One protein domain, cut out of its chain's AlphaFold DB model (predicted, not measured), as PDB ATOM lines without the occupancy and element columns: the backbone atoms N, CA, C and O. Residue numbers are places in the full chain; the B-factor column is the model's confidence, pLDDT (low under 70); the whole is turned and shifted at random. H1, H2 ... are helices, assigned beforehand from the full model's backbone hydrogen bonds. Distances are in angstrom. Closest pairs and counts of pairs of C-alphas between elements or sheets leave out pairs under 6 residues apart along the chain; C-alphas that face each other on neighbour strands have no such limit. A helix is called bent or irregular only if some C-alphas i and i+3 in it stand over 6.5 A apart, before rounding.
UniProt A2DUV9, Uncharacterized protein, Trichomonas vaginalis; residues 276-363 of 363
ATOM      1  N   PRO A 276      10.125  -5.329  63.962       61.25
ATOM      2  CA  PRO A 276       9.290  -6.103  64.889       61.25
ATOM      3  C   PRO A 276      10.053  -7.219  65.621       61.25
ATOM      4  O   PRO A 276       9.771  -7.541  66.768       61.25
ATOM      5  N   SER A 277      11.067  -7.800  64.975       56.12
ATOM      6  CA  SER A 277      11.868  -8.900  65.523       56.12
ATOM      7  C   SER A 277      12.787  -8.521  66.687       56.12
ATOM      8  O   SER A 277      13.318  -9.418  67.338       56.12
ATOM      9  N   LEU A 278      13.049  -7.228  66.899       55.16
ATOM     10  CA  LEU A 278      13.880  -6.736  68.006       55.16
ATOM     11  C   LEU A 278      13.039  -6.173  69.156       55.16
ATOM     12  O   LEU A 278      13.596  -5.690  70.142       55.16
ATOM     13  N   GLU A 279      11.713  -6.224  69.046       62.31
ATOM     14  CA  GLU A 279      10.829  -5.719  70.083       62.31
ATOM     15  C   GLU A 279      10.662  -6.733  71.206       62.31
ATOM     16  O   GLU A 279      10.313  -7.892  70.989       62.31
ATOM     17  N   GLY A 280      10.898  -6.270  72.432       70.12
ATOM     18  CA  GLY A 280      10.435  -6.977  73.613       70.12
ATOM     19  C   GLY A 280       8.913  -6.875  73.772       70.12
ATOM     20  O   GLY A 280       8.242  -6.137  73.039       70.12
ATOM     21  N   PRO A 281       8.352  -7.586  74.763       82.25
ATOM     22  CA  PRO A 281       6.970  -7.370  75.160       82.25
ATOM     23  C   PRO A 281       6.765  -5.919  75.604       82.25
ATOM     24  O   PRO A 281       7.532  -5.397  76.416       82.25
ATOM     25  N   LEU A 282       5.709  -5.288  75.100       86.25
ATOM     26  CA  LEU A 282       5.243  -4.000  75.604       86.25
ATOM     27  C   LEU A 282       4.740  -4.130  77.050       86.25
ATOM     28  O   LEU A 282       4.295  -5.198  77.474       86.25
ATOM     29  N   SER A 283       4.794  -3.038  77.816       89.44
ATOM     30  CA  SER A 283       4.153  -2.993  79.134       89.44
ATOM     31  C   SER A 283       2.623  -3.048  79.013       89.44
ATOM     32  O   SER A 283       2.048  -2.736  77.964       89.44
ATOM     33  N   ASP A 284       1.940  -3.399  80.105       88.25
ATOM     34  CA  ASP A 284       0.473  -3.406  80.152       88.25
ATOM     35  C   ASP A 284      -0.101  -2.022  79.802       88.25
ATOM     36  O   ASP A 284      -1.105  -1.907  79.096       88.25
ATOM     37  N   GLU A 285       0.529  -0.947  80.279       90.31
ATOM     38  CA  GLU A 285       0.146   0.433  79.979       90.31
ATOM     39  C   GLU A 285       0.326   0.765  78.492       90.31
ATOM     40  O   GLU A 285      -0.568   1.374  77.896       90.31
ATOM     41  N   ALA A 286       1.422   0.309  77.878       91.94
ATOM     42  CA  ALA A 286       1.682   0.467  76.450       91.94
ATOM     43  C   ALA A 286       0.618  -0.228  75.591       91.94
ATOM     44  O   ALA A 286       0.070   0.381  74.669       91.94
ATOM     45  N   LEU A 287       0.255  -1.473  75.918       90.81
ATOM     46  CA  LEU A 287      -0.801  -2.192  75.200       90.81
ATOM     47  C   LEU A 287      -2.181  -1.569  75.407       90.81
ATOM     48  O   LEU A 287      -2.932  -1.420  74.441       90.81
ATOM     49  N   LYS A 288      -2.527  -1.158  76.634       91.50
ATOM     50  CA  LYS A 288      -3.785  -0.438  76.909       91.50
ATOM     51  C   LYS A 288      -3.876   0.845  76.089       91.50
ATOM     52  O   LYS A 288      -4.946   1.162  75.566       91.50
ATOM     53  N   TRP A 289      -2.766   1.567  75.961       93.00
ATOM     54  CA  TRP A 289      -2.694   2.762  75.133       93.00
ATOM     55  C   TRP A 289      -2.869   2.431  73.645       93.00
ATOM     56  O   TRP A 289      -3.734   3.030  73.005       93.00
ATOM     57  N   LEU A 290      -2.175   1.414  73.114       92.19
ATOM     58  CA  LEU A 290      -2.362   0.946  71.730       92.19
ATOM     59  C   LEU A 290      -3.825   0.578  71.432       92.19
ATOM     60  O   LEU A 290      -4.404   1.036  70.446       92.19
ATOM     61  N   VAL A 291      -4.462  -0.180  72.327       92.38
ATOM     62  CA  VAL A 291      -5.888  -0.544  72.247       92.38
ATOM     63  C   VAL A 291      -6.799   0.692  72.189       92.38
ATOM     64  O   VAL A 291      -7.848   0.646  71.548       92.38
ATOM     65  N   ASN A 292      -6.428   1.797  72.840       92.06
ATOM     66  CA  ASN A 292      -7.218   3.029  72.853       92.06
ATOM     67  C   ASN A 292      -7.023   3.893  71.598       92.06
ATOM     68  O   ASN A 292      -7.958   4.587  71.187       92.06
ATOM     69  N   ILE A 293      -5.829   3.887  71.002       92.81
ATOM     70  CA  ILE A 293      -5.538   4.735  69.841       92.81
ATOM     71  C   ILE A 293      -5.936   4.087  68.518       92.81
ATOM     72  O   ILE A 293      -6.415   4.801  67.646       92.81
ATOM     73  N   ILE A 294      -5.817   2.758  68.376       93.12
ATOM     74  CA  ILE A 294      -6.096   2.047  67.115       93.12
ATOM     75  C   ILE A 294      -7.479   2.403  66.534       93.12
ATOM     76  O   ILE A 294      -7.542   2.738  65.354       93.12
ATOM     77  N   PRO A 295      -8.582   2.426  67.315       90.62
ATOM     78  CA  PRO A 295      -9.904   2.782  66.788       90.62
ATOM     79  C   PRO A 295     -10.043   4.243  66.341       90.62
ATOM     80  O   PRO A 295     -11.038   4.593  65.713       90.62
ATOM     81  N   LYS A 296      -9.107   5.108  66.742       91.06
ATOM     82  CA  LYS A 296      -9.085   6.546  66.442       91.06
ATOM     83  C   LYS A 296      -8.116   6.873  65.304       91.06
ATOM     84  O   LYS A 296      -8.095   8.012  64.846       91.06
ATOM     85  N   THR A 297      -7.319   5.904  64.863       89.12
ATOM     86  CA  THR A 297      -6.401   6.070  63.741       89.12
ATOM     87  C   THR A 297      -7.183   6.031  62.424       89.12
ATOM     88  O   THR A 297      -7.992   5.120  62.233       89.12
ATOM     89  N   PRO A 298      -6.952   6.982  61.500       89.69
ATOM     90  CA  PRO A 298      -7.488   6.924  60.142       89.69
ATOM     91  C   PRO A 298      -7.063   5.661  59.376       89.69
ATOM     92  O   PRO A 298      -6.199   4.902  59.818       89.69
ATOM     93  N   GLN A 299      -7.649   5.452  58.196       92.69
ATOM     94  CA  GLN A 299      -7.217   4.401  57.276       92.69
ATOM     95  C   GLN A 299      -5.739   4.597  56.903       92.69
ATOM     96  O   GLN A 299      -5.366   5.633  56.351       92.69
ATOM     97  N   LEU A 300      -4.924   3.590  57.201       89.75
ATOM     98  CA  LEU A 300      -3.493   3.570  56.912       89.75
ATOM     99  C   LEU A 300      -3.213   3.142  55.469       89.75
ATOM    100  O   LEU A 300      -4.006   2.423  54.852       89.75
ATOM    101  N   GLN A 301      -2.050   3.545  54.954       88.62
ATOM    102  CA  GLN A 301      -1.524   3.041  53.687       88.62
ATOM    103  C   GLN A 301      -1.088   1.577  53.815       88.62
ATOM    104  O   GLN A 301      -0.777   1.099  54.904       88.62
ATOM    105  N   ASN A 302      -1.010   0.852  52.696       82.44
ATOM    106  CA  ASN A 302      -0.707  -0.586  52.716       82.44
ATOM    107  C   ASN A 302       0.612  -0.932  53.436       82.44
ATOM    108  O   ASN A 302       0.637  -1.877  54.220       82.44
ATOM    109  N   SER A 303       1.688  -0.168  53.229       84.12
ATOM    110  CA  SER A 303       2.977  -0.399  53.906       84.12
ATOM    111  C   SER A 303       2.919  -0.119  55.416       84.12
ATOM    112  O   SER A 303       3.542  -0.815  56.219       84.12
ATOM    113  N   GLU A 304       2.137   0.880  55.820       85.75
ATOM    114  CA  GLU A 304       1.917   1.239  57.222       85.75
ATOM    115  C   GLU A 304       1.082   0.171  57.937       85.75
ATOM    116  O   GLU A 304       1.403  -0.229  59.055       85.75
ATOM    117  N   GLN A 305       0.042  -0.340  57.273       87.25
ATOM    118  CA  GLN A 305      -0.756  -1.455  57.778       87.25
ATOM    119  C   GLN A 305       0.086  -2.710  57.981       87.25
ATOM    120  O   GLN A 305      -0.041  -3.350  59.023       87.25
ATOM    121  N   GLU A 306       0.931  -3.057  57.004       85.69
ATOM    122  CA  GLU A 306       1.834  -4.205  57.098       85.69
ATOM    123  C   GLU A 306       2.711  -4.081  58.345       85.69
ATOM    124  O   GLU A 306       2.751  -4.988  59.175       85.69
ATOM    125  N   THR A 307       3.339  -2.915  58.514       84.00
ATOM    126  CA  THR A 307       4.191  -2.603  59.664       84.00
ATOM    127  C   THR A 307       3.424  -2.811  60.972       84.00
ATOM    128  O   THR A 307       3.806  -3.651  61.789       84.00
ATOM    129  N   VAL A 308       2.283  -2.138  61.147       87.50
ATOM    130  CA  VAL A 308       1.471  -2.237  62.373       87.50
ATOM    131  C   VAL A 308       1.008  -3.675  62.642       87.50
ATOM    132  O   VAL A 308       1.074  -4.135  63.784       87.50
ATOM    133  N   LEU A 309       0.573  -4.413  61.615       87.75
ATOM    134  CA  LEU A 309       0.155  -5.814  61.747       87.75
ATOM    135  C   LEU A 309       1.293  -6.700  62.253       87.75
ATOM    136  O   LEU A 309       1.073  -7.531  63.137       87.75
ATOM    137  N   LEU A 310       2.505  -6.516  61.728       86.62
ATOM    138  CA  LEU A 310       3.676  -7.273  62.163       86.62
ATOM    139  C   LEU A 310       4.029  -6.974  63.625       86.62
ATOM    140  O   LEU A 310       4.305  -7.908  64.378       86.62
ATOM    141  N   HIS A 311       3.945  -5.715  64.056       85.94
ATOM    142  CA  HIS A 311       4.150  -5.351  65.460       85.94
ATOM    143  C   HIS A 311       3.083  -5.957  66.377       85.94
ATOM    144  O   HIS A 311       3.413  -6.594  67.377       85.94
ATOM    145  N   ILE A 312       1.798  -5.863  66.014       89.50
ATOM    146  CA  ILE A 312       0.707  -6.489  66.780       89.50
ATOM    147  C   ILE A 312       0.904  -8.008  66.869       89.50
ATOM    148  O   ILE A 312       0.705  -8.591  67.936       89.50
ATOM    149  N   LYS A 313       1.329  -8.655  65.778       86.38
ATOM    150  CA  LYS A 313       1.630 -10.091  65.753       86.38
ATOM    151  C   LYS A 313       2.719 -10.463  66.753       86.38
ATOM    152  O   LYS A 313       2.512 -11.383  67.538       86.38
ATOM    153  N   MET A 314       3.826  -9.721  66.769       85.12
ATOM    154  CA  MET A 314       4.898  -9.941  67.744       85.12
ATOM    155  C   MET A 314       4.386  -9.799  69.179       85.12
ATOM    156  O   MET A 314       4.682 -10.631  70.035       85.12
ATOM    157  N   GLN A 315       3.532  -8.805  69.443       87.19
ATOM    158  CA  GLN A 315       2.927  -8.652  70.765       87.19
ATOM    159  C   GLN A 315       1.954  -9.790  71.110       87.19
ATOM    160  O   GLN A 315       1.888 -10.185  72.269       87.19
ATOM    161  N   MET A 316       1.242 -10.382  70.144       84.62
ATOM    162  CA  MET A 316       0.387 -11.558  70.381       84.62
ATOM    163  C   MET A 316       1.182 -12.812  70.767       84.62
ATOM    164  O   MET A 316       0.687 -13.610  71.570       84.62
ATOM    165  N   ASP A 317       2.395 -12.972  70.233       80.81
ATOM    166  CA  ASP A 317       3.288 -14.086  70.570       80.81
ATOM    167  C   ASP A 317       3.799 -13.983  72.018       80.81
ATOM    168  O   ASP A 317       3.970 -15.001  72.693       80.81
ATOM    169  N   HIS A 318       3.972 -12.759  72.528       77.56
ATOM    170  CA  HIS A 318       4.416 -12.505  73.901       77.56
ATOM    171  C   HIS A 318       3.271 -12.373  74.921       77.56
ATOM    172  O   HIS A 318       3.363 -12.914  76.023       77.56
ATOM    173  N   GLN A 319       2.196 -11.658  74.582       73.12
ATOM    174  CA  GLN A 319       1.120 -11.261  75.493       73.12
ATOM    175  C   GLN A 319      -0.258 -11.402  74.835       73.12
ATOM    176  O   GLN A 319      -0.755 -10.523  74.134       73.12
ATOM    177  N   LYS A 320      -0.931 -12.525  75.098       72.44
ATOM    178  CA  LYS A 320      -2.105 -12.932  74.310       72.44
ATOM    179  C   LYS A 320      -3.300 -11.977  74.407       72.44
ATOM    180  O   LYS A 320      -3.848 -11.609  73.381       72.44
ATOM    181  N   LYS A 321      -3.752 -11.575  75.597       82.75
ATOM    182  CA  LYS A 321      -5.101 -10.986  75.745       82.75
ATOM    183  C   LYS A 321      -5.241  -9.574  75.156       82.75
ATOM    184  O   LYS A 321      -6.133  -9.349  74.338       82.75
ATOM    185  N   ASP A 322      -4.393  -8.631  75.561       84.25
ATOM    186  CA  ASP A 322      -4.523  -7.236  75.121       84.25
ATOM    187  C   ASP A 322      -3.990  -7.018  73.700       84.25
ATOM    188  O   ASP A 322      -4.586  -6.251  72.944       84.25
ATOM    189  N   ALA A 323      -2.981  -7.781  73.263       87.75
ATOM    190  CA  ALA A 323      -2.548  -7.767  71.866       87.75
ATOM    191  C   ALA A 323      -3.608  -8.367  70.922       87.75
ATOM    192  O   ALA A 323      -3.863  -7.810  69.855       87.75
ATOM    193  N   GLN A 324      -4.313  -9.436  71.325       90.81
ATOM    194  CA  GLN A 324      -5.476  -9.938  70.574       90.81
ATOM    195  C   GLN A 324      -6.576  -8.880  70.472       90.81
ATOM    196  O   GLN A 324      -7.203  -8.734  69.425       90.81
ATOM    197  N   ARG A 325      -6.817  -8.117  71.543       91.94
ATOM    198  CA  ARG A 325      -7.782  -7.014  71.515       91.94
ATOM    199  C   ARG A 325      -7.339  -5.901  70.564       91.94
ATOM    200  O   ARG A 325      -8.173  -5.419  69.801       91.94
ATOM    201  N   ALA A 326      -6.062  -5.519  70.592       93.12
ATOM    202  CA  ALA A 326      -5.490  -4.552  69.659       93.12
ATOM    203  C   ALA A 326      -5.674  -5.018  68.207       93.12
ATOM    204  O   ALA A 326      -6.177  -4.258  67.383       93.12
ATOM    205  N   PHE A 327      -5.389  -6.294  67.926       95.25
ATOM    206  CA  PHE A 327      -5.607  -6.900  66.615       95.25
ATOM    207  C   PHE A 327      -7.073  -6.835  66.170       95.25
ATOM    208  O   PHE A 327      -7.366  -6.346  65.084       95.25
ATOM    209  N   MET A 328      -8.015  -7.251  67.022       94.81
ATOM    210  CA  MET A 328      -9.448  -7.203  66.699       94.81
ATOM    211  C   MET A 328      -9.939  -5.779  66.405       94.81
ATOM    212  O   MET A 328     -10.777  -5.577  65.529       94.81
ATOM    213  N   LEU A 329      -9.439  -4.785  67.142       94.88
ATOM    214  CA  LEU A 329      -9.772  -3.382  66.897       94.88
ATOM    215  C   LEU A 329      -9.148  -2.864  65.602       94.88
ATOM    216  O   LEU A 329      -9.789  -2.079  64.907       94.88
ATOM    217  N   PHE A 330      -7.947  -3.332  65.265       95.12
ATOM    218  CA  PHE A 330      -7.289  -3.004  64.007       95.12
ATOM    219  C   PHE A 330      -8.096  -3.528  62.815       95.12
ATOM    220  O   PHE A 330      -8.431  -2.746  61.934       95.12
ATOM    221  N   LEU A 331      -8.521  -4.799  62.840       95.00
ATOM    222  CA  LEU A 331      -9.378  -5.377  61.791       95.00
ATOM    223  C   LEU A 331     -10.695  -4.614  61.622       95.00
ATOM    224  O   LEU A 331     -11.164  -4.410  60.511       95.00
ATOM    225  N   LYS A 332     -11.297  -4.170  62.728       94.19
ATOM    226  CA  LYS A 332     -12.549  -3.409  62.684       94.19
ATOM    227  C   LYS A 332     -12.375  -2.012  62.072       94.19
ATOM    228  O   LYS A 332     -13.330  -1.478  61.515       94.19
ATOM    229  N   GLY A 333     -11.210  -1.396  62.265       90.62
ATOM    230  CA  GLY A 333     -10.949  -0.006  61.891       90.62
ATOM    231  C   GLY A 333     -10.217   0.180  60.563       90.62
ATOM    232  O   GLY A 333     -10.125   1.315  60.109       90.62
ATOM    233  N   GLN A 334      -9.678  -0.887  59.968       92.81
ATOM    234  CA  GLN A 334      -8.815  -0.814  58.789       92.81
ATOM    235  C   GLN A 334      -9.316  -1.746  57.689       92.81
ATOM    236  O   GLN A 334      -9.557  -2.929  57.921       92.81
ATOM    237  N   HIS A 335      -9.413  -1.231  56.467       92.94
ATOM    238  CA  HIS A 335      -9.667  -2.051  55.287       92.94
ATOM    239  C   HIS A 335      -8.363  -2.689  54.814       92.94
ATOM    240  O   HIS A 335      -7.419  -1.970  54.479       92.94
ATOM    241  N   LEU A 336      -8.308  -4.024  54.823       90.50
ATOM    242  CA  LEU A 336      -7.121  -4.797  54.463       90.50
ATOM    243  C   LEU A 336      -7.281  -5.435  53.085       90.50
ATOM    244  O   LEU A 336      -8.255  -6.141  52.824       90.50
ATOM    245  N   GLU A 337      -6.274  -5.260  52.237       86.94
ATOM    246  CA  GLU A 337      -6.222  -5.847  50.899       86.94
ATOM    247  C   GLU A 337      -4.884  -6.558  50.656       86.94
ATOM    248  O   GLU A 337      -3.902  -6.353  51.374       86.94
ATOM    249  N   GLY A 338      -4.856  -7.436  49.648       86.94
ATOM    250  CA  GLY A 338      -3.648  -8.137  49.209       86.94
ATOM    251  C   GLY A 338      -2.890  -8.832  50.347       86.94
ATOM    252  O   GLY A 338      -3.467  -9.573  51.144       86.94
ATOM    253  N   GLN A 339      -1.586  -8.562  50.431       82.12
ATOM    254  CA  GLN A 339      -0.677  -9.173  51.404       82.12
ATOM    255  C   GLN A 339      -1.085  -8.899  52.866       82.12
ATOM    256  O   GLN A 339      -0.937  -9.775  53.719       82.12
ATOM    257  N   ASN A 340      -1.668  -7.736  53.170       85.38
ATOM    258  CA  ASN A 340      -2.097  -7.402  54.535       85.38
ATOM    259  C   ASN A 340      -3.263  -8.276  54.996       85.38
ATOM    260  O   ASN A 340      -3.305  -8.705  56.153       85.38
ATOM    261  N   LYS A 341      -4.179  -8.607  54.078       88.94
ATOM    262  CA  LYS A 341      -5.272  -9.546  54.346       88.94
ATOM    263  C   LYS A 341      -4.747 -10.957  54.608       88.94
ATOM    264  O   LYS A 341      -5.256 -11.643  55.494       88.94
ATOM    265  N   GLU A 342      -3.704 -11.388  53.899       83.25
ATOM    266  CA  GLU A 342      -3.061 -12.686  54.146       83.25
ATOM    267  C   GLU A 342      -2.377 -12.739  55.518       83.25
ATOM    268  O   GLU A 342      -2.571 -13.705  56.259       83.25
ATOM    269  N   ILE A 343      -1.629 -11.692  55.891       85.31
ATOM    270  CA  ILE A 343      -0.996 -11.577  57.215       85.31
ATOM    271  C   ILE A 343      -2.062 -11.644  58.313       85.31
ATOM    272  O   ILE A 343      -1.942 -12.455  59.237       85.31
ATOM    273  N   ALA A 344      -3.133 -10.858  58.184       89.25
ATOM    274  CA  ALA A 344      -4.247 -10.875  59.124       89.25
ATOM    275  C   ALA A 344      -4.908 -12.257  59.209       89.25
ATOM    276  O   ALA A 344      -5.134 -12.760  60.306       89.25
ATOM    277  N   THR A 345      -5.147 -12.924  58.078       88.56
ATOM    278  CA  THR A 345      -5.739 -14.273  58.051       88.56
ATOM    279  C   THR A 345      -4.874 -15.281  58.813       88.56
ATOM    280  O   THR A 345      -5.388 -16.031  59.641       88.56
ATOM    281  N   GLN A 346      -3.549 -15.249  58.625       87.81
ATOM    282  CA  GLN A 346      -2.622 -16.103  59.379       87.81
ATOM    283  C   GLN A 346      -2.644 -15.806  60.885       87.81
ATOM    284  O   GLN A 346      -2.512 -16.712  61.704       87.81
ATOM    285  N   MET A 347      -2.803 -14.540  61.275       89.62
ATOM    286  CA  MET A 347      -2.938 -14.161  62.685       89.62
ATOM    287  C   MET A 347      -4.267 -14.642  63.281       89.62
ATOM    288  O   MET A 347      -4.289 -15.098  64.425       89.62
ATOM    289  N   ILE A 348      -5.356 -14.601  62.506       91.69
ATOM    290  CA  ILE A 348      -6.687 -15.085  62.901       91.69
ATOM    291  C   ILE A 348      -6.672 -16.583  63.220       91.69
ATOM    292  O   ILE A 348      -7.342 -17.011  64.159       91.69
ATOM    293  N   GLU A 349      -5.886 -17.386  62.498       85.94
ATOM    294  CA  GLU A 349      -5.741 -18.824  62.776       85.94
ATOM    295  C   GLU A 349      -5.242 -19.117  64.196       85.94
ATOM    296  O   GLU A 349      -5.604 -20.147  64.764       85.94
ATOM    297  N   ASN A 350      -4.474 -18.192  64.779       83.31
ATOM    298  CA  ASN A 350      -3.914 -18.306  66.126       83.31
ATOM    299  C   ASN A 350      -4.831 -17.728  67.222       83.31
ATOM    300  O   ASN A 350      -4.460 -17.724  68.400       83.31
ATOM    301  N   LEU A 351      -6.020 -17.224  66.866       87.12
ATOM    302  CA  LEU A 351      -7.003 -16.731  67.828       87.12
ATOM    303  C   LEU A 351      -7.826 -17.872  68.450       87.12
ATOM    304  O   LEU A 351      -8.077 -18.888  67.801       87.12
ATOM    305  N   PRO A 352      -8.339 -17.691  69.684       86.81
ATOM    306  CA  PRO A 352      -9.381 -18.557  70.229       86.81
ATOM    307  C   PRO A 352     -10.605 -18.612  69.299       86.81
ATOM    308  O   PRO A 352     -11.005 -17.582  68.758       86.81
ATOM    309  N   GLU A 353     -11.255 -19.774  69.180       85.75
ATOM    310  CA  GLU A 353     -12.380 -20.010  68.248       85.75
ATOM    311  C   GLU A 353     -13.505 -18.959  68.336       85.75
ATOM    312  O   GLU A 353     -14.046 -18.500  67.326       85.75
ATOM    313  N   VAL A 354     -13.804 -18.486  69.551       86.06
ATOM    314  CA  VAL A 354     -14.809 -17.434  69.790       86.06
ATOM    315  C   VAL A 354     -14.438 -16.106  69.112       86.06
ATOM    316  O   VAL A 354     -15.319 -15.389  68.641       86.06
ATOM    317  N   LEU A 355     -13.149 -15.761  69.054       88.44
ATOM    318  CA  LEU A 355     -12.662 -14.547  68.391       88.44
ATOM    319  C   LEU A 355     -12.430 -14.767  66.896       88.44
ATOM    320  O   LEU A 355     -12.679 -13.859  66.110       88.44
ATOM    321  N   LYS A 356     -12.017 -15.973  66.506       90.12
ATOM    322  CA  LYS A 356     -11.726 -16.350  65.121       90.12
ATOM    323  C   LYS A 356     -12.917 -16.120  64.190       90.12
ATOM    324  O   LYS A 356     -12.778 -15.452  63.171       90.12
ATOM    325  N   SER A 357     -14.101 -16.594  64.583       87.06
ATOM    326  CA  SER A 357     -15.348 -16.385  63.827       87.06
ATOM    327  C   SER A 357     -15.675 -14.903  63.610       87.06
ATOM    328  O   SER A 357     -16.049 -14.508  62.510       87.06
ATOM    329  N   ARG A 358     -15.483 -14.070  64.640       89.38
ATOM    330  CA  ARG A 358     -15.697 -12.617  64.562       89.38
ATOM    331  C   ARG A 358     -14.660 -11.936  63.678       89.38
ATOM    332  O   ARG A 358     -15.013 -11.037  62.931       89.38
ATOM    333  N   ALA A 359     -13.402 -12.353  63.768       89.94
ATOM    334  CA  ALA A 359     -12.311 -11.760  63.008       89.94
ATOM    335  C   ALA A 359     -12.448 -12.036  61.504       89.94
ATOM    336  O   ALA A 359     -12.251 -11.129  60.704       89.94
ATOM    337  N   LEU A 360     -12.867 -13.249  61.124       88.12
ATOM    338  CA  LEU A 360     -13.128 -13.615  59.726       88.12
ATOM    339  C   LEU A 360     -14.263 -12.809  59.081       88.12
ATOM    340  O   LEU A 360     -14.301 -12.701  57.867       88.12
ATOM    341  N   GLN A 361     -15.187 -12.254  59.871       87.75
ATOM    342  CA  GLN A 361     -16.252 -11.381  59.365       87.75
ATOM    343  C   GLN A 361     -15.782  -9.936  59.132       87.75
ATOM    344  O   GLN A 361     -16.519  -9.153  58.538       87.75
ATOM    345  N   MET A 362     -14.606  -9.561  59.649       88.94
ATOM    346  CA  MET A 362     -14.064  -8.197  59.580       88.94
ATOM    347  C   MET A 362     -13.072  -7.998  58.426       88.94
ATOM    348  O   MET A 362     -12.757  -6.854  58.111       88.94
ATOM    349  N   ILE A 363     -12.581  -9.085  57.821       80.56
ATOM    350  CA  ILE A 363     -11.636  -9.086  56.690       80.56
ATOM    351  C   ILE A 363     -12.304  -9.573  55.412       80.56
ATOM    352  O   ILE A 363     -11.860  -9.144  54.321       80.56
TER     353      ILE A 363
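Overview. This is residues 276 to 363 of the 363 residues of an uncharacterized protein of Trichomonas vaginalis (UniProt A2DUV9). Five helices lie nearly aligned in two layers: H1, H3 and H5 form a row, and H2 and H4, running against them, cover one side of it. H3 is nearest the middle, while H1 and H5 make the row's two ends. The printed part has 88 residues, 64 of them in the helices H1 to H5 in chain order, with no named strand: all helix. It is compact, with a radius of gyration of the C-alphas of 11.9 A, and rounded, spanning 30 by 29 by 24 A.

Along the chain. H1, residues 284 to 296, begins at C-alpha 284 (0.473, -3.406, 80.152); it is only just irregular, with C-alphas 292 and 295 6.6 A apart. H2, residues 302 to 318, is the longest at 24.8 A. H3, residues 320 to 333, measures 20.0 A. H4 is residues 338 to 349, and H5, residues 353 to 360, ends at C-alpha 360 (-13.128, -13.615, 59.726).

Arrangement. H1 touches H3, the same way at a shallow tilt of 10 degrees; the closest C-alphas, of Val 291 and Ala 326, are 4.8 A apart. H2, H3 and H4 form an up and down bundle, each running against the one before. H2 and H3 are a hairpin, closest at the C-alphas of Met 316 and Ala 323, 5.0 A. H2 touches H4, with the C-alphas of Glu 306 and Asn 340 closest at 5.7 A. H4, with residues 345 to 349 alone, touches H5 in a second hairpin; the C-alphas of Ile 348 and Lys 356 are closest, 5.6 A. H3 and H5 are close but not clearly touching, and H1 and H2 are apart. Every O i to N i+4 pair is within hydrogen-bond range in H2, H3 and H4, against 7 of 9 in H1 and 3 of 4 in H5.

Size, cuts and confidence. The C-alphas farthest apart, of Glu 285 and Gly 338, are 32.2 A apart. The printed part has no cut, and the four links between helices are tight. Residues 276 to 279 have pLDDT under 70.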